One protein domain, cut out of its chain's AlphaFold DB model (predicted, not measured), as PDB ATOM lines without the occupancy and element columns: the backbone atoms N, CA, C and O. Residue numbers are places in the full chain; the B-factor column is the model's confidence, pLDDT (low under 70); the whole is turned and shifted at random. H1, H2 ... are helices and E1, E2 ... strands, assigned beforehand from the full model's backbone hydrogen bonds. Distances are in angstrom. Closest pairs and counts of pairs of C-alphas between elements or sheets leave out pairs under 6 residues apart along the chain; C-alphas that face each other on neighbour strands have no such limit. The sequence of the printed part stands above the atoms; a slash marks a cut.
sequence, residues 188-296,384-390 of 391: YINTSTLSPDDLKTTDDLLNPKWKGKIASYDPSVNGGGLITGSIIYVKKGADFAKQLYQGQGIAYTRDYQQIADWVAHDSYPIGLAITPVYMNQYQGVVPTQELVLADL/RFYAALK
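Overview. This is residues 188 to 296 and 384 to 390 of the 391 residues of the protein "Extracellular solute-binding protein" of Chloroflexi bacterium (UniProt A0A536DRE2). A small twisted sheet of five short strands makes the core, with H4 packed over one face along the strands and the short H5 beside H4. Past the sheet's E2 and E3 end, H2 and H3 meet at a steep angle, with H1 beside H3 and the separate piece H6 beyond them, at one end of the longest axis. The 116 printed residues hold six named helices and five named strands, in the order E1 H1 E2 H2 H3 E3 H4 E4 H5 E5 H6. The sheet runs E3 E2 E4 E1 E5 and is mixed; the class is mixed, helices and strands. The whole is compact, with a radius of gyration of the C-alphas of 13.0 A and spans of 38 by 27 by 22 A.

Along the chain. E1, residues 188 to 190, begins at C-alpha 188 (41.742, 139.616, -4.787). H1 is residues 202 to 206, and E2 is 214 to 217, 10.5 A long. H2, residues 224 to 236, spans 18.0 A from C-alpha 224 (44.945, 132.893, 5.834). H3 is 238 to 247, 12.5 A; E3 is 251 to 253; H4 is 256 to 264, 12.4 A. E4 is 270 to 272, H5 276 to 279, and E5 288 to 291. H6, residues 384 to 389, ends at C-alpha 389 (38.257, 144.239, 18.030).

Arrangement. The sheet is strongly twisted, but only just, with C-alphas up to 4.1 A off its best plane. E3 and E2 are parallel, with N 216 and O 251 at 2.9 A; E2 and E4 are parallel, with N 215 and O 270 at 2.8 A. E4 and E1 are antiparallel, with N 188 and O 271 at 2.8 A, as are E1 and E5, with N 189 and O 289 at 2.8 A. E2, H2 H3, E3 form a strand-helix-strand unit, two parallel neighbour strands joined through helices. E3, H4, E4 and E4, H5, E5 are split units, with E2 and E1 between their strands; the three crossovers are right-handed. H4 is over E4 at a height over the sheet of 6.9 A, along the strands at 12 degrees to E4 on the local plane. H4 touches H5, closest at the C-alphas of Ala 260 and Met 279, 5.8 A. H2, H3 and H5 only graze the sheet. H2, with residues 229 to 233 alone, touches H3 at a steep tilt of 51 degrees, opposite ways; the closest C-alphas, Tyr 233 and Ala 241, are 5.6 A apart. H3 only just touches H1, with 3 pairs of C-alphas within 8 A, closest Leu 206 and Leu 244 at 6.1 A. H3 also only just touches H6, with 3 such pairs, closest Gln 246 and Leu 389 at 6.5 A. Every O i to N i+4 pair is within hydrogen-bond range in H2, H3, H4 and H6; H1 has 0 of 1 but 2 of 2 O i to N i+3 pairs, and H5 is too short for an i+4 pair.

Size, cuts and confidence. The two C-alphas farthest apart, Gly 284 and Ala 388, are 38.7 A apart. Residues 297 to 383 are cut out, and C-alphas 296 and 384 are 21.8 A apart across the cut. The link from E1 to H1, 11 residues, is long. The mean pLDDT of the printed part is 94.6, and no printed residue is under 70.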
ATOM      1  N   TYR A 188      42.219 139.490  -3.416       96.56
ATOM      2  CA  TYR A 188      41.742 139.616  -4.787       96.56
ATOM      3  C   TYR A 188      40.705 140.731  -4.870       96.56
ATOM      4  O   TYR A 188      40.039 141.060  -3.887       96.56
ATOM      5  N   ILE A 189      40.563 141.294  -6.061       97.38
ATOM      6  CA  ILE A 189      39.579 142.317  -6.390       97.38
ATOM      7  C   ILE A 189      38.733 141.888  -7.582       97.38
ATOM      8  O   ILE A 189      39.224 141.193  -8.472       97.38
ATOM      9  N   ASN A 190      37.484 142.339  -7.618       97.38
ATOM     10  CA  ASN A 190      36.644 142.293  -8.808       97.38
ATOM     11  C   ASN A 190      36.822 143.588  -9.605       97.38
ATOM     12  O   ASN A 190      36.514 144.671  -9.119       97.38
ATOM     13  N   THR A 191      37.311 143.496 -10.835       96.69
ATOM     14  CA  THR A 191      37.608 144.653 -11.687       96.69
ATOM     15  C   THR A 191      36.416 145.102 -12.538       96.69
ATOM     16  O   THR A 191      36.564 145.986 -13.379       96.69
ATOM     17  N   SER A 192      35.213 144.555 -12.306       94.62
ATOM     18  CA  SER A 192      33.978 145.055 -12.937       94.62
ATOM     19  C   SER A 192      33.599 146.452 -12.447       94.62
ATOM     20  O   SER A 192      33.077 147.256 -13.217       94.62
ATOM     21  N   THR A 193      33.804 146.725 -11.153       87.75
ATOM     22  CA  THR A 193      33.277 147.927 -10.480       87.75
ATOM     23  C   THR A 193      34.338 148.761  -9.764       87.75
ATOM     24  O   THR A 193      34.023 149.849  -9.271       87.75
ATOM     25  N   LEU A 194      35.598 148.312  -9.748       94.19
ATOM     26  CA  LEU A 194      36.742 149.111  -9.312       94.19
ATOM     27  C   LEU A 194      37.945 148.964 -10.245       94.19
ATOM     28  O   LEU A 194      38.109 147.946 -10.916       94.19
ATOM     29  N   SER A 195      38.799 149.989 -10.264       95.19
ATOM     30  CA  SER A 195      40.087 149.930 -10.951       95.19
ATOM     31  C   SER A 195      41.172 149.431  -9.993       95.19
ATOM     32  O   SER A 195      41.249 149.939  -8.871       95.19
ATOM     33  N   PRO A 196      42.074 148.524 -10.412       94.62
ATOM     34  CA  PRO A 196      43.272 148.196  -9.637       94.62
ATOM     35  C   PRO A 196      44.113 149.432  -9.273       94.62
ATOM     36  O   PRO A 196      44.763 149.454  -8.232       94.62
ATOM     37  N   ASP A 197      44.065 150.494 -10.088       95.56
ATOM     38  CA  ASP A 197      44.773 151.747  -9.804       95.56
ATOM     39  C   ASP A 197      44.245 152.494  -8.570       95.56
ATOM     40  O   ASP A 197      44.944 153.361  -8.048       95.56
ATOM     41  N   ASP A 198      43.043 152.161  -8.093       95.94
ATOM     42  CA  ASP A 198      42.477 152.726  -6.870       95.94
ATOM     43  C   ASP A 198      43.024 152.081  -5.583       95.94
ATOM     44  O   ASP A 198      42.651 152.517  -4.492       95.94
ATOM     45  N   LEU A 199      43.824 151.013  -5.695       96.94
ATOM     46  CA  LEU A 199      44.277 150.171  -4.586       96.94
ATOM     47  C   LEU A 199      45.752 149.785  -4.769       96.94
ATOM     48  O   LEU A 199      46.072 148.638  -5.076       96.94
ATOM     49  N   LYS A 200      46.661 150.748  -4.589       96.31
ATOM     50  CA  LYS A 200      48.111 150.544  -4.780       96.31
ATOM     51  C   LYS A 200      48.852 150.313  -3.473       96.31
ATOM     52  O   LYS A 200      49.921 149.704  -3.466       96.31
ATOM     53  N   THR A 201      48.309 150.827  -2.380       97.44
ATOM     54  CA  THR A 201      48.902 150.792  -1.045       97.44
ATOM     55  C   THR A 201      47.852 150.410  -0.014       97.44
ATOM     56  O   THR A 201      46.651 150.549  -0.244       97.44
ATOM     57  N   THR A 202      48.285 149.937   1.151       97.38
ATOM     58  CA  THR A 202      47.350 149.620   2.237       97.38
ATOM     59  C   THR A 202      46.508 150.824   2.646       97.38
ATOM     60  O   THR A 202      45.331 150.646   2.946       97.38
ATOM     61  N   ASP A 203      47.047 152.044   2.594       98.00
ATOM     62  CA  ASP A 203      46.313 153.262   2.964       98.00
ATOM     63  C   ASP A 203      45.093 153.504   2.058       98.00
ATOM     64  O   ASP A 203      44.068 154.007   2.525       98.00
ATOM     65  N   ASP A 204      45.138 153.052   0.801       98.25
ATOM     66  CA  ASP A 204      43.999 153.138  -0.118       98.25
ATOM     67  C   ASP A 204      42.800 152.317   0.375       98.25
ATOM     68  O   ASP A 204      41.653 152.720   0.168       98.25
ATOM     69  N   LEU A 205      43.040 151.216   1.102       98.06
ATOM     70  CA  LEU A 205      41.982 150.407   1.714       98.06
ATOM     71  C   LEU A 205      41.209 151.164   2.795       98.06
ATOM     72  O   LEU A 205      40.111 150.731   3.134       98.06
ATOM     73  N   LEU A 206      41.737 152.268   3.339       98.44
ATOM     74  CA  LEU A 206      41.060 153.122   4.323       98.44
ATOM     75  C   LEU A 206      40.224 154.240   3.689       98.44
ATOM     76  O   LEU A 206      39.542 154.982   4.400       98.44
ATOM     77  N   ASN A 207      40.225 154.362   2.359       98.00
ATOM     78  CA  ASN A 207      39.397 155.350   1.682       98.00
ATOM     79  C   ASN A 207      37.903 155.113   2.009       98.00
ATOM     80  O   ASN A 207      37.410 153.992   1.826       98.00
ATOM     81  N   PRO A 208      37.142 156.140   2.442       97.25
ATOM     82  CA  PRO A 208      35.725 155.993   2.778       97.25
ATOM     83  C   PRO A 208      34.856 155.406   1.659       97.25
ATOM     84  O   PRO A 208      33.822 154.809   1.955       97.25
ATOM     85  N   LYS A 209      35.267 155.514   0.382       96.75
ATOM     86  CA  LYS A 209      34.549 154.900  -0.753       96.75
ATOM     87  C   LYS A 209      34.484 153.366  -0.691       96.75
ATOM     88  O   LYS A 209      33.609 152.777  -1.329       96.75
ATOM     89  N   TRP A 210      35.387 152.736   0.068       97.75
ATOM     90  CA  TRP A 210      35.465 151.285   0.274       97.75
ATOM     91  C   TRP A 210      34.777 150.793   1.544       97.75
ATOM     92  O   TRP A 210      34.719 149.586   1.785       97.75
ATOM     93  N   LYS A 211      34.217 151.697   2.352       97.94
ATOM     94  CA  LYS A 211      33.511 151.316   3.572       97.94
ATOM     95  C   LYS A 211      32.338 150.385   3.247       97.94
ATOM     96  O   LYS A 211      31.505 150.702   2.401       97.94
ATOM     97  N   GLY A 212      32.289 149.229   3.908       97.69
ATOM     98  CA  GLY A 212      31.297 148.177   3.677       97.69
ATOM     99  C   GLY A 212      31.488 147.374   2.384       97.69
ATOM    100  O   GLY A 212      30.626 146.564   2.064       97.69
ATOM    101  N   LYS A 213      32.584 147.582   1.640       98.19
ATOM    102  CA  LYS A 213      32.880 146.895   0.364       98.19
ATOM    103  C   LYS A 213      34.037 145.896   0.446       98.19
ATOM    104  O   LYS A 213      34.402 145.299  -0.564       98.19
ATOM    105  N   ILE A 214      34.615 145.729   1.631       98.56
ATOM    106  CA  ILE A 214      35.741 144.828   1.873       98.56
ATOM    107  C   ILE A 214      35.233 143.591   2.615       98.56
ATOM    108  O   ILE A 214      34.535 143.715   3.623       98.56
ATOM    109  N   ALA A 215      35.623 142.411   2.150       98.25
ATOM    110  CA  ALA A 215      35.483 141.153   2.869       98.25
ATOM    111  C   ALA A 215      36.856 140.614   3.288       98.25
ATOM    112  O   ALA A 215      37.869 140.881   2.642       98.25
ATOM    113  N   SER A 216      36.909 139.840   4.370       97.69
ATOM    114  CA  SER A 216      38.136 139.168   4.798       97.69
ATOM    115  C   SER A 216      37.847 137.839   5.485       97.69
ATOM    116  O   SER A 216      36.881 137.716   6.245       97.69
ATOM    117  N   TYR A 217      38.703 136.842   5.249       94.38
ATOM    118  CA  TYR A 217      38.740 135.685   6.136       94.38
ATOM    119  C   TYR A 217      39.136 136.162   7.539       94.38
ATOM    120  O   TYR A 217      40.073 136.943   7.690       94.38
ATOM    121  N   ASP A 218      38.412 135.710   8.560       94.62
ATOM    122  CA  ASP A 218      38.507 136.221   9.927       94.62
ATOM    123  C   ASP A 218      39.961 136.243  10.456       94.62
ATOM    124  O   ASP A 218      40.560 135.177  10.622       94.62
ATOM    125  N   PRO A 219      40.546 137.425  10.749       94.94
ATOM    126  CA  PRO A 219      41.935 137.536  11.187       94.94
ATOM    127  C   PRO A 219      42.144 137.155  12.656       94.94
ATOM    128  O   PRO A 219      43.283 137.107  13.114       94.94
ATOM    129  N   SER A 220      41.072 136.884  13.410       93.06
ATOM    130  CA  SER A 220      41.169 136.450  14.809       93.06
ATOM    131  C   SER A 220      41.353 134.941  14.990       93.06
ATOM    132  O   SER A 220      41.508 134.481  16.121       93.06
ATOM    133  N   VAL A 221      41.336 134.158  13.904       88.44
ATOM    134  CA  VAL A 221      41.492 132.696  13.948       88.44
ATOM    135  C   VAL A 221      42.603 132.214  13.026       88.44
ATOM    136  O   VAL A 221      42.907 132.845  12.015       88.44
ATOM    137  N   ASN A 222      43.185 131.060  13.357       84.94
ATOM    138  CA  ASN A 222      44.255 130.450  12.570       84.94
ATOM    139  C   ASN A 222      43.832 130.247  11.103       84.94
ATOM    140  O   ASN A 222      42.714 129.816  10.804       84.94
ATOM    141  N   GLY A 223      44.760 130.521  10.185       83.00
ATOM    142  CA  GLY A 223      44.545 130.426   8.742       83.00
ATOM    143  C   GLY A 223      44.990 131.684   7.994       83.00
ATOM    144  O   GLY A 223      45.679 132.545   8.544       83.00
ATOM    145  N   GLY A 224      44.576 131.795   6.730       85.75
ATOM    146  CA  GLY A 224      44.945 132.893   5.834       85.75
ATOM    147  C   GLY A 224      44.562 134.272   6.370       85.75
ATOM    148  O   GLY A 224      45.311 135.227   6.158       85.75
ATOM    149  N   GLY A 225      43.449 134.369   7.110       91.69
ATOM    150  CA  GLY A 225      43.011 135.600   7.776       91.69
ATOM    151  C   GLY A 225      44.056 136.132   8.748       91.69
ATOM    152  O   GLY A 225      44.523 137.259   8.594       91.69
ATOM    153  N   LEU A 226      44.465 135.310   9.719       92.62
ATOM    154  CA  LEU A 226      45.486 135.691  10.696       92.62
ATOM    155  C   LEU A 226      46.844 135.934  10.030       92.62
ATOM    156  O   LEU A 226      47.539 136.867  10.421       92.62
ATOM    157  N   ILE A 227      47.216 135.158   9.007       91.75
ATOM    158  CA  ILE A 227      48.459 135.379   8.249       91.75
ATOM    159  C   ILE A 227      48.451 136.772   7.599       91.75
ATOM    160  O   ILE A 227      49.345 137.577   7.858       91.75
ATOM    161  N   THR A 228      47.417 137.088   6.818       94.56
ATOM    162  CA  THR A 228      47.282 138.369   6.101       94.56
ATOM    163  C   THR A 228      47.152 139.543   7.066       94.56
ATOM    164  O   THR A 228      47.861 140.542   6.943       94.56
ATOM    165  N   GLY A 229      46.295 139.402   8.081       95.75
ATOM    166  CA  GLY A 229      46.115 140.405   9.123       95.75
ATOM    167  C   GLY A 229      47.406 140.669   9.894       95.75
ATOM    168  O   GLY A 229      47.669 141.810  10.269       95.75
ATOM    169  N   SER A 230      48.247 139.652  10.100       96.00
ATOM    170  CA  SER A 230      49.537 139.813  10.779       96.00
ATOM    171  C   SER A 230      50.590 140.479   9.895       96.00
ATOM    172  O   SER A 230      51.368 141.272  10.416       96.00
ATOM    173  N   ILE A 231      50.597 140.234   8.579       96.00
ATOM    174  CA  ILE A 231      51.450 140.973   7.627       96.00
ATOM    175  C   ILE A 231      51.114 142.469   7.679       96.00
ATOM    176  O   ILE A 231      52.002 143.304   7.856       96.00
ATOM    177  N   ILE A 232      49.821 142.803   7.603       97.00
ATOM    178  CA  ILE A 232      49.340 144.188   7.693       97.00
ATOM    179  C   ILE A 232      49.691 144.793   9.057       97.00
ATOM    180  O   ILE A 232      50.243 145.890   9.116       97.00
ATOM    181  N   TYR A 233      49.424 144.078  10.153       97.56
ATOM    182  CA  TYR A 233      49.691 144.560  11.509       97.56
ATOM    183  C   TYR A 233      51.177 144.844  11.737       97.56
ATOM    184  O   TYR A 233      51.525 145.905  12.243       97.56
ATOM    185  N   VAL A 234      52.066 143.921  11.359       96.25
ATOM    186  CA  VAL A 234      53.515 144.095  11.537       96.25
ATOM    187  C   VAL A 234      54.018 145.278  10.715       96.25
ATOM    188  O   VAL A 234      54.856 146.041  11.189       96.25
ATOM    189  N   LYS A 235      53.492 145.459   9.498       96.38
ATOM    190  CA  LYS A 235      53.952 146.525   8.608       96.38
ATOM    191  C   LYS A 235      53.396 147.906   8.964       96.38
ATOM    192  O   LYS A 235      54.117 148.891   8.818       96.38
ATOM    193  N   LYS A 236      52.130 147.990   9.381       97.81
ATOM    194  CA  LYS A 236      51.390 149.258   9.533       97.81
ATOM    195  C   LYS A 236      51.026 149.601  10.981       97.81
ATOM    196  O   LYS A 236      50.688 150.745  11.264       97.81
ATOM    197  N   GLY A 237      51.122 148.644  11.899       97.62
ATOM    198  CA  GLY A 237      50.822 148.818  13.316       97.62
ATOM    199  C   GLY A 237      49.349 148.612  13.689       97.62
ATOM    200  O   GLY A 237      48.457 148.493  12.844       97.62
ATOM    201  N   ALA A 238      49.106 148.580  15.000       97.88
ATOM    202  CA  ALA A 238      47.804 148.275  15.592       97.88
ATOM    203  C   ALA A 238      46.711 149.290  15.225       97.88
ATOM    204  O   ALA A 238      45.580 148.899  14.945       97.88
ATOM    205  N   ASP A 239      47.039 150.585  15.195       98.19
ATOM    206  CA  ASP A 239      46.062 151.638  14.895       98.19
ATOM    207  C   ASP A 239      45.529 151.520  13.469       98.19
ATOM    208  O   ASP A 239      44.317 151.579  13.252       98.19
ATOM    209  N   PHE A 240      46.418 151.267  12.507       98.44
ATOM    210  CA  PHE A 240      46.031 151.012  11.126       98.44
ATOM    211  C   PHE A 240      45.162 149.755  11.021       98.44
ATOM    212  O   PHE A 240      44.078 149.788  10.439       98.44
ATOM    213  N   ALA A 241      45.601 148.651  11.637       97.94
ATOM    214  CA  ALA A 241      44.847 147.402  11.643       97.94
ATOM    215  C   ALA A 241      43.435 147.592  12.225       97.94
ATOM    216  O   ALA A 241      42.464 147.090  11.662       97.94
ATOM    217  N   LYS A 242      43.293 148.380  13.297       97.81
ATOM    218  CA  LYS A 242      41.992 148.742  13.871       97.81
ATOM    219  C   LYS A 242      41.141 149.564  12.902       97.81
ATOM    220  O   LYS A 242      39.965 149.257  12.721       97.81
ATOM    221  N   GLN A 243      41.709 150.587  12.266       98.06
ATOM    222  CA  GLN A 243      40.982 151.406  11.289       98.06
ATOM    223  C   GLN A 243      40.474 150.574  10.107       98.06
ATOM    224  O   GLN A 243      39.327 150.743   9.698       98.06
ATOM    225  N   LEU A 244      41.279 149.630   9.618       98.06
ATOM    226  CA  LEU A 244      40.882 148.735   8.538       98.06
ATOM    227  C   LEU A 244      39.814 147.740   9.007       98.06
ATOM    228  O   LEU A 244      38.677 147.771   8.543       98.06
ATOM    229  N   TYR A 245      40.157 146.878   9.962       97.06
ATOM    230  CA  TYR A 245      39.337 145.725  10.327       97.06
ATOM    231  C   TYR A 245      38.095 146.089  11.156       97.06
ATOM    232  O   TYR A 245      37.071 145.411  11.070       97.06
ATOM    233  N   GLN A 246      38.120 147.187  11.912       94.62
ATOM    234  CA  GLN A 246      36.950 147.667  12.656       94.62
ATOM    235  C   GLN A 246      36.283 148.870  11.971       94.62
ATOM    236  O   GLN A 246      35.058 148.933  11.880       94.62
ATOM    237  N   GLY A 247      37.069 149.828  11.473       96.31
ATOM    238  CA  GLY A 247      36.555 151.104  10.961       96.31
ATOM    239  C   GLY A 247      35.896 151.035   9.579       96.31
ATOM    240  O   GLY A 247      34.936 151.778   9.338       96.31
ATOM    241  N   GLN A 248      36.349 150.134   8.697       97.56
ATOM    242  CA  GLN A 248      35.808 150.006   7.336       97.56
ATOM    243  C   GLN A 248      34.559 149.133   7.221       97.56
ATOM    244  O   GLN A 248      33.987 149.041   6.138       97.56
ATOM    245  N   GLY A 249      34.089 148.525   8.315       95.75
ATOM    246  CA  GLY A 249      32.917 147.646   8.273       95.75
ATOM    247  C   GLY A 249      33.153 146.408   7.406       95.75
ATOM    248  O   GLY A 249      32.327 146.099   6.551       95.75
ATOM    249  N   ILE A 250      34.301 145.745   7.598       96.75
ATOM    250  CA  ILE A 250      34.670 144.531   6.862       96.75
ATOM    251  C   ILE A 250      33.661 143.413   7.134       96.75
ATOM    252  O   ILE A 250      33.313 143.145   8.287       96.75
ATOM    253  N   ALA A 251      33.237 142.726   6.076       97.69
ATOM    254  CA  ALA A 251      32.490 141.484   6.190       97.69
ATOM    255  C   ALA A 251      33.435 140.308   6.455       97.69
ATOM    256  O   ALA A 251      34.377 140.064   5.703       97.69
ATOM    257  N   TYR A 252      33.176 139.563   7.527       96.62
ATOM    258  CA  TYR A 252      34.003 138.427   7.922       96.62
ATOM    259  C   TYR A 252      33.361 137.098   7.560       96.62
ATOM    260  O   TYR A 252      32.161 136.907   7.744       96.62
ATOM    261  N   THR A 253      34.196 136.141   7.170       94.88
ATOM    262  CA  THR A 253      33.816 134.729   7.096       94.88
ATOM    263  C   THR A 253      34.949 133.825   7.582       94.88
ATOM    264  O   THR A 253      36.097 134.250   7.707       94.88
ATOM    265  N   ARG A 254      34.611 132.575   7.896       90.44
ATOM    266  CA  ARG A 254      35.555 131.481   8.175       90.44
ATOM    267  C   ARG A 254      35.442 130.364   7.131       90.44
ATOM    268  O   ARG A 254      35.885 129.246   7.374       90.44
ATOM    269  N   ASP A 255      34.841 130.673   5.987       89.44
ATOM    270  CA  ASP A 255      34.692 129.797   4.833       89.44
ATOM    271  C   ASP A 255      35.419 130.426   3.635       89.44
ATOM    272  O   ASP A 255      35.099 131.533   3.195       89.44
ATOM    273  N   TYR A 256      36.442 129.732   3.133       87.69
ATOM    274  CA  TYR A 256      37.257 130.227   2.025       87.69
ATOM    275  C   TYR A 256      36.509 130.254   0.687       87.69
ATOM    276  O   TYR A 256      36.773 131.139  -0.125       87.69
ATOM    277  N   GLN A 257      35.575 129.326   0.460       91.44
ATOM    278  CA  GLN A 257      34.760 129.339  -0.751       91.44
ATOM    279  C   GLN A 257      33.801 130.531  -0.709       91.44
ATOM    280  O   GLN A 257      33.684 131.256  -1.689       91.44
ATOM    281  N   GLN A 258      33.197 130.805   0.451       95.38
ATOM    282  CA  GLN A 258      32.268 131.927   0.596       95.38
ATOM    283  C   GLN A 258      32.911 133.283   0.270       95.38
ATOM    284  O   GLN A 258      32.310 134.085  -0.444       95.38
ATOM    285  N   ILE A 259      34.116 133.567   0.778       95.69
ATOM    286  CA  ILE A 259      34.783 134.838   0.456       95.69
ATOM    287  C   ILE A 259      35.182 134.922  -1.024       95.69
ATOM    288  O   ILE A 259      35.085 135.999  -1.610       95.69
ATOM    289  N   ALA A 260      35.581 133.803  -1.638       95.56
ATOM    290  CA  ALA A 260      35.861 133.748  -3.069       95.56
ATOM    291  C   ALA A 260      34.606 134.079  -3.896       95.56
ATOM    292  O   ALA A 260      34.660 134.932  -4.782       95.56
ATOM    293  N   ASP A 261      33.460 133.491  -3.540       96.88
ATOM    294  CA  ASP A 261      32.168 133.742  -4.190       96.88
ATOM    295  C   ASP A 261      31.730 135.204  -4.048       96.88
ATOM    296  O   ASP A 261      31.196 135.792  -4.989       96.88
ATOM    297  N   TRP A 262      31.956 135.811  -2.878       98.00
ATOM    298  CA  TRP A 262      31.629 137.216  -2.635       98.00
ATOM    299  C   TRP A 262      32.411 138.175  -3.529       98.00
ATOM    300  O   TRP A 262      31.820 139.139  -4.020       98.00
ATOM    301  N   VAL A 263      33.703 137.916  -3.753       97.56
ATOM    302  CA  VAL A 263      34.522 138.714  -4.677       97.56
ATOM    303  C   VAL A 263      34.127 138.434  -6.120       97.56
ATOM    304  O   VAL A 263      33.867 139.367  -6.876       97.56
ATOM    305  N   ALA A 264      34.023 137.163  -6.511       97.06
ATOM    306  CA  ALA A 264      33.690 136.774  -7.880       97.06
ATOM    307  C   ALA A 264      32.353 137.367  -8.359       97.06
ATOM    308  O   ALA A 264      32.251 137.812  -9.502       97.06
ATOM    309  N   HIS A 265      31.354 137.435  -7.475       96.38
ATOM    310  CA  HIS A 265      30.027 137.989  -7.765       96.38
ATOM    311  C   HIS A 265      29.848 139.457  -7.358       96.38
ATOM    312  O   HIS A 265      28.717 139.939  -7.318       96.38
ATOM    313  N   ASP A 266      30.933 140.160  -7.030       96.25
ATOM    314  CA  ASP A 266      30.931 141.593  -6.710       96.25
ATOM    315  C   ASP A 266      30.050 141.992  -5.505       96.25
ATOM    316  O   ASP A 266      29.695 143.153  -5.325       96.25
ATOM    317  N   SER A 267      29.700 141.034  -4.635       97.19
ATOM    318  CA  SER A 267      29.001 141.327  -3.372       97.19
ATOM    319  C   SER A 267      29.903 142.113  -2.419       97.19
ATOM    320  O   SER A 267      29.442 143.020  -1.727       97.19
ATOM    321  N   TYR A 268      31.198 141.784  -2.431       98.25
ATOM    322  CA  TYR A 268      32.274 142.575  -1.843       98.25
ATOM    323  C   TYR A 268      33.418 142.644  -2.863       98.25
ATOM    324  O   TYR A 268      34.134 141.654  -3.018       98.25
ATOM    325  N   PRO A 269      33.615 143.769  -3.575       97.50
ATOM    326  CA  PRO A 269      34.590 143.855  -4.666       97.50
ATOM    327  C   PRO A 269      36.049 143.723  -4.215       97.50
ATOM    328  O   PRO A 269      36.925 143.536  -5.054       97.50
ATOM    329  N   ILE A 270      36.336 143.844  -2.913       98.50
ATOM    330  CA  ILE A 270      37.680 143.723  -2.338       98.50
ATOM    331  C   ILE A 270      37.666 142.582  -1.323       98.50
ATOM    332  O   ILE A 270      36.999 142.678  -0.296       98.50
ATOM    333  N   GLY A 271      38.427 141.522  -1.572       97.69
ATOM    334  CA  GLY A 271      38.570 140.404  -0.647       97.69
ATOM    335  C   GLY A 271      40.000 140.250  -0.159       97.69
ATOM    336  O   GLY A 271      40.913 140.069  -0.956       97.69
ATOM    337  N   LEU A 272      40.198 140.274   1.155       97.69
ATOM    338  CA  LEU A 272      41.481 140.021   1.805       97.69
ATOM    339  C   LEU A 272      41.563 138.569   2.287       97.69
ATOM    340  O   LEU A 272      40.566 138.008   2.744       97.69
ATOM    341  N   ALA A 273      42.767 137.996   2.293       94.25
ATOM    342  CA  ALA A 273      43.046 136.670   2.846       94.25
ATOM    343  C   ALA A 273      42.337 135.489   2.145       94.25
ATOM    344  O   ALA A 273      41.971 134.505   2.791       94.25
ATOM    345  N   ILE A 274      42.159 135.570   0.825       91.00
ATOM    346  CA  ILE A 274      41.652 134.457   0.011       91.00
ATOM    347  C   ILE A 274      42.837 133.649  -0.515       91.00
ATOM    348  O   ILE A 274      43.801 134.226  -1.015       91.00
ATOM    349  N   THR A 275      42.782 132.321  -0.425       83.12
ATOM    350  CA  THR A 275      43.848 131.470  -0.967       83.12
ATOM    351  C   THR A 275      43.615 131.161  -2.456       83.12
ATOM    352  O   THR A 275      42.461 131.023  -2.877       83.12
ATOM    353  N   PRO A 276      44.684 131.028  -3.272       84.56
ATOM    354  CA  PRO A 276      44.566 130.818  -4.721       84.56
ATOM    355  C   PRO A 276      43.678 129.641  -5.133       84.56
ATOM    356  O   PRO A 276      42.881 129.775  -6.057       84.56
ATOM    357  N   VAL A 277      43.728 128.520  -4.405       83.56
ATOM    358  CA  VAL A 277      42.937 127.315  -4.713       83.56
ATOM    359  C   VAL A 277      41.424 127.576  -4.816       83.56
ATOM    360  O   VAL A 277      40.756 126.911  -5.602       83.56
ATOM    361  N   TYR A 278      40.881 128.571  -4.102       88.00
ATOM    362  CA  TYR A 278      39.458 128.930  -4.204       88.00
ATOM    363  C   TYR A 278      39.174 129.978  -5.286       88.00
ATOM    364  O   TYR A 278      38.076 129.978  -5.840       88.00
ATOM    365  N   MET A 279      40.142 130.839  -5.627       90.00
ATOM    366  CA  MET A 279      39.974 131.848  -6.685       90.00
ATOM    367  C   MET A 279      40.292 131.337  -8.086       90.00
ATOM    368  O   MET A 279      39.767 131.883  -9.052       90.00
ATOM    369  N   ASN A 280      41.109 130.292  -8.230       86.75
ATOM    370  CA  ASN A 280      41.551 129.803  -9.538       86.75
ATOM    371  C   ASN A 280      40.386 129.399 -10.456       86.75
ATOM    372  O   ASN A 280      40.471 129.603 -11.661       86.75
ATOM    373  N   GLN A 281      39.273 128.909  -9.903       88.31
ATOM    374  CA  GLN A 281      38.069 128.567 -10.677       88.31
ATOM    375  C   GLN A 281      37.390 129.777 -11.352       88.31
ATOM    376  O   GLN A 281      36.617 129.608 -12.291       88.31
ATOM    377  N   TYR A 282      37.675 130.988 -10.871       92.56
ATOM    378  CA  TYR A 282      37.104 132.247 -11.348       92.56
ATOM    379  C   TYR A 282      38.015 132.977 -12.345       92.56
ATOM    380  O   TYR A 282      37.542 133.797 -13.136       92.56
ATOM    381  N   GLN A 283      39.313 132.658 -12.343       84.44
ATOM    382  CA  GLN A 283      40.311 133.284 -13.208       84.44
ATOM    383  C   GLN A 283      39.973 133.064 -14.689       84.44
ATOM    384  O   GLN A 283      39.783 131.938 -15.143       84.44
ATOM    385  N   GLY A 284      39.876 134.156 -15.452       87.06
ATOM    386  CA  GLY A 284      39.518 134.129 -16.875       87.06
ATOM    387  C   GLY A 284      38.029 133.889 -17.176       87.06
ATOM    388  O   GLY A 284      37.642 133.964 -18.339       87.06
ATOM    389  N   VAL A 285      37.197 133.641 -16.158       93.38
ATOM    390  CA  VAL A 285      35.735 133.485 -16.289       93.38
ATOM    391  C   VAL A 285      35.011 134.747 -15.831       93.38
ATOM    392  O   VAL A 285      34.085 135.213 -16.493       93.38
ATOM    393  N   VAL A 286      35.459 135.320 -14.715       95.44
ATOM    394  CA  VAL A 286      34.998 136.606 -14.185       95.44
ATOM    395  C   VAL A 286      36.176 137.584 -14.112       95.44
ATOM    396  O   VAL A 286      37.329 137.152 -14.018       95.44
ATOM    397  N   PRO A 287      35.928 138.904 -14.176       95.06
ATOM    398  CA  PRO A 287      36.982 139.913 -14.116       95.06
ATOM    399  C   PRO A 287      37.480 140.062 -12.674       95.06
ATOM    400  O   PRO A 287      37.114 140.982 -11.953       95.06
ATOM    401  N   THR A 288      38.305 139.119 -12.232       95.38
ATOM    402  CA  THR A 288      38.991 139.169 -10.939       95.38
ATOM    403  C   THR A 288      40.492 139.282 -11.135       95.38
ATOM    404  O   THR A 288      41.039 138.695 -12.065       95.38
ATOM    405  N   GLN A 289      41.167 139.988 -10.234       94.25
ATOM    406  CA  GLN A 289      42.620 140.140 -10.238       94.25
ATOM    407  C   GLN A 289      43.168 139.988  -8.817       94.25
ATOM    408  O   GLN A 289      42.483 140.303  -7.848       94.25
ATOM    409  N   GLU A 290      44.406 139.514  -8.680       94.44
ATOM    410  CA  GLU A 290      45.133 139.590  -7.409       94.44
ATOM    411  C   GLU A 290      45.288 141.045  -6.941       94.44
ATOM    412  O   GLU A 290      45.616 141.944  -7.721       94.44
ATOM    413  N   LEU A 291      45.075 141.272  -5.644       95.38
ATOM    414  CA  LEU A 291      45.314 142.551  -4.991       95.38
ATOM    415  C   LEU A 291      46.797 142.673  -4.629       95.38
ATOM    416  O   LEU A 291      47.301 141.932  -3.782       95.38
ATOM    417  N   VAL A 292      47.471 143.651  -5.231       93.75
ATOM    418  CA  VAL A 292      48.885 143.947  -4.981       93.75
ATOM    419  C   VAL A 292      49.000 145.284  -4.259       93.75
ATOM    420  O   VAL A 292      48.651 146.320  -4.812       93.75
ATOM    421  N   LEU A 293      49.523 145.257  -3.032       96.31
ATOM    422  CA  LEU A 293      49.766 146.452  -2.221       96.31
ATOM    423  C   LEU A 293      51.275 146.659  -2.089       96.31
ATOM    424  O   LEU A 293      51.957 145.876  -1.430       96.31
ATOM    425  N   ALA A 294      51.796 147.698  -2.739       95.25
ATOM    426  CA  ALA A 294      53.231 147.919  -2.924       95.25
ATOM    427  C   ALA A 294      53.994 148.221  -1.624       95.25
ATOM    428  O   ALA A 294      55.216 148.094  -1.575       95.25
ATOM    429  N   ASP A 295      53.289 148.643  -0.574       95.62
ATOM    430  CA  ASP A 295      53.861 148.933   0.736       95.62
ATOM    431  C   ASP A 295      53.862 147.723   1.681       95.62
ATOM    432  O   ASP A 295      54.424 147.821   2.772       95.62
ATOM    433  N   LEU A 296      53.294 146.580   1.288       95.88
ATOM    434  CA  LEU A 296      53.428 145.328   2.032       95.88
ATOM    435  C   LEU A 296      54.631 144.516   1.540       95.88
ATOM    436  O   LEU A 296      54.953 144.536   0.352       95.88
ATOM    437  N   ARG A 384      44.951 137.678  19.309       93.75
ATOM    438  CA  ARG A 384      44.213 138.228  20.461       93.75
ATOM    439  C   ARG A 384      43.768 139.671  20.234       93.75
ATOM    440  O   ARG A 384      42.651 140.018  20.606       93.75
ATOM    441  N   PHE A 385      44.609 140.492  19.606       96.75
ATOM    442  CA  PHE A 385      44.244 141.852  19.212       96.75
ATOM    443  C   PHE A 385      43.017 141.849  18.289       96.75
ATOM    444  O   PHE A 385      42.031 142.521  18.587       96.75
ATOM    445  N   TYR A 386      43.024 141.043  17.223       96.56
ATOM    446  CA  TYR A 386      41.884 140.956  16.307       96.56
ATOM    447  C   TYR A 386      40.629 140.374  16.958       96.56
ATOM    448  O   TYR A 386      39.527 140.827  16.654       96.56
ATOM    449  N   ALA A 387      40.773 139.412  17.874       94.25
ATOM    450  CA  ALA A 387      39.647 138.906  18.653       94.25
ATOM    451  C   ALA A 387      38.989 140.028  19.476       94.25
ATOM    452  O   ALA A 387      37.774 140.193  19.411       94.25
ATOM    453  N   ALA A 388      39.787 140.857  20.158       95.00
ATOM    454  CA  ALA A 388      39.297 141.963  20.981       95.00
ATOM    455  C   ALA A 388      38.618 143.090  20.176       95.00
ATOM    456  O   ALA A 388      37.785 143.816  20.716       95.00
ATOM    457  N   LEU A 389      38.935 143.254  18.885       91.94
ATOM    458  CA  LEU A 389      38.257 144.239  18.030       91.94
ATOM    459  C   LEU A 389      36.802 143.869  17.712       91.94
ATOM    460  O   LEU A 389      36.020 144.750  17.344       91.94
ATOM    461  N   LYS A 390      36.451 142.584  17.814       79.38
ATOM    462  CA  LYS A 390      35.141 142.061  17.409       79.38
ATOM    463  C   LYS A 390      34.103 142.047  18.539       79.38
ATOM    464  O   LYS A 390      32.933 141.833  18.231       79.38
TER     465      LYS A 390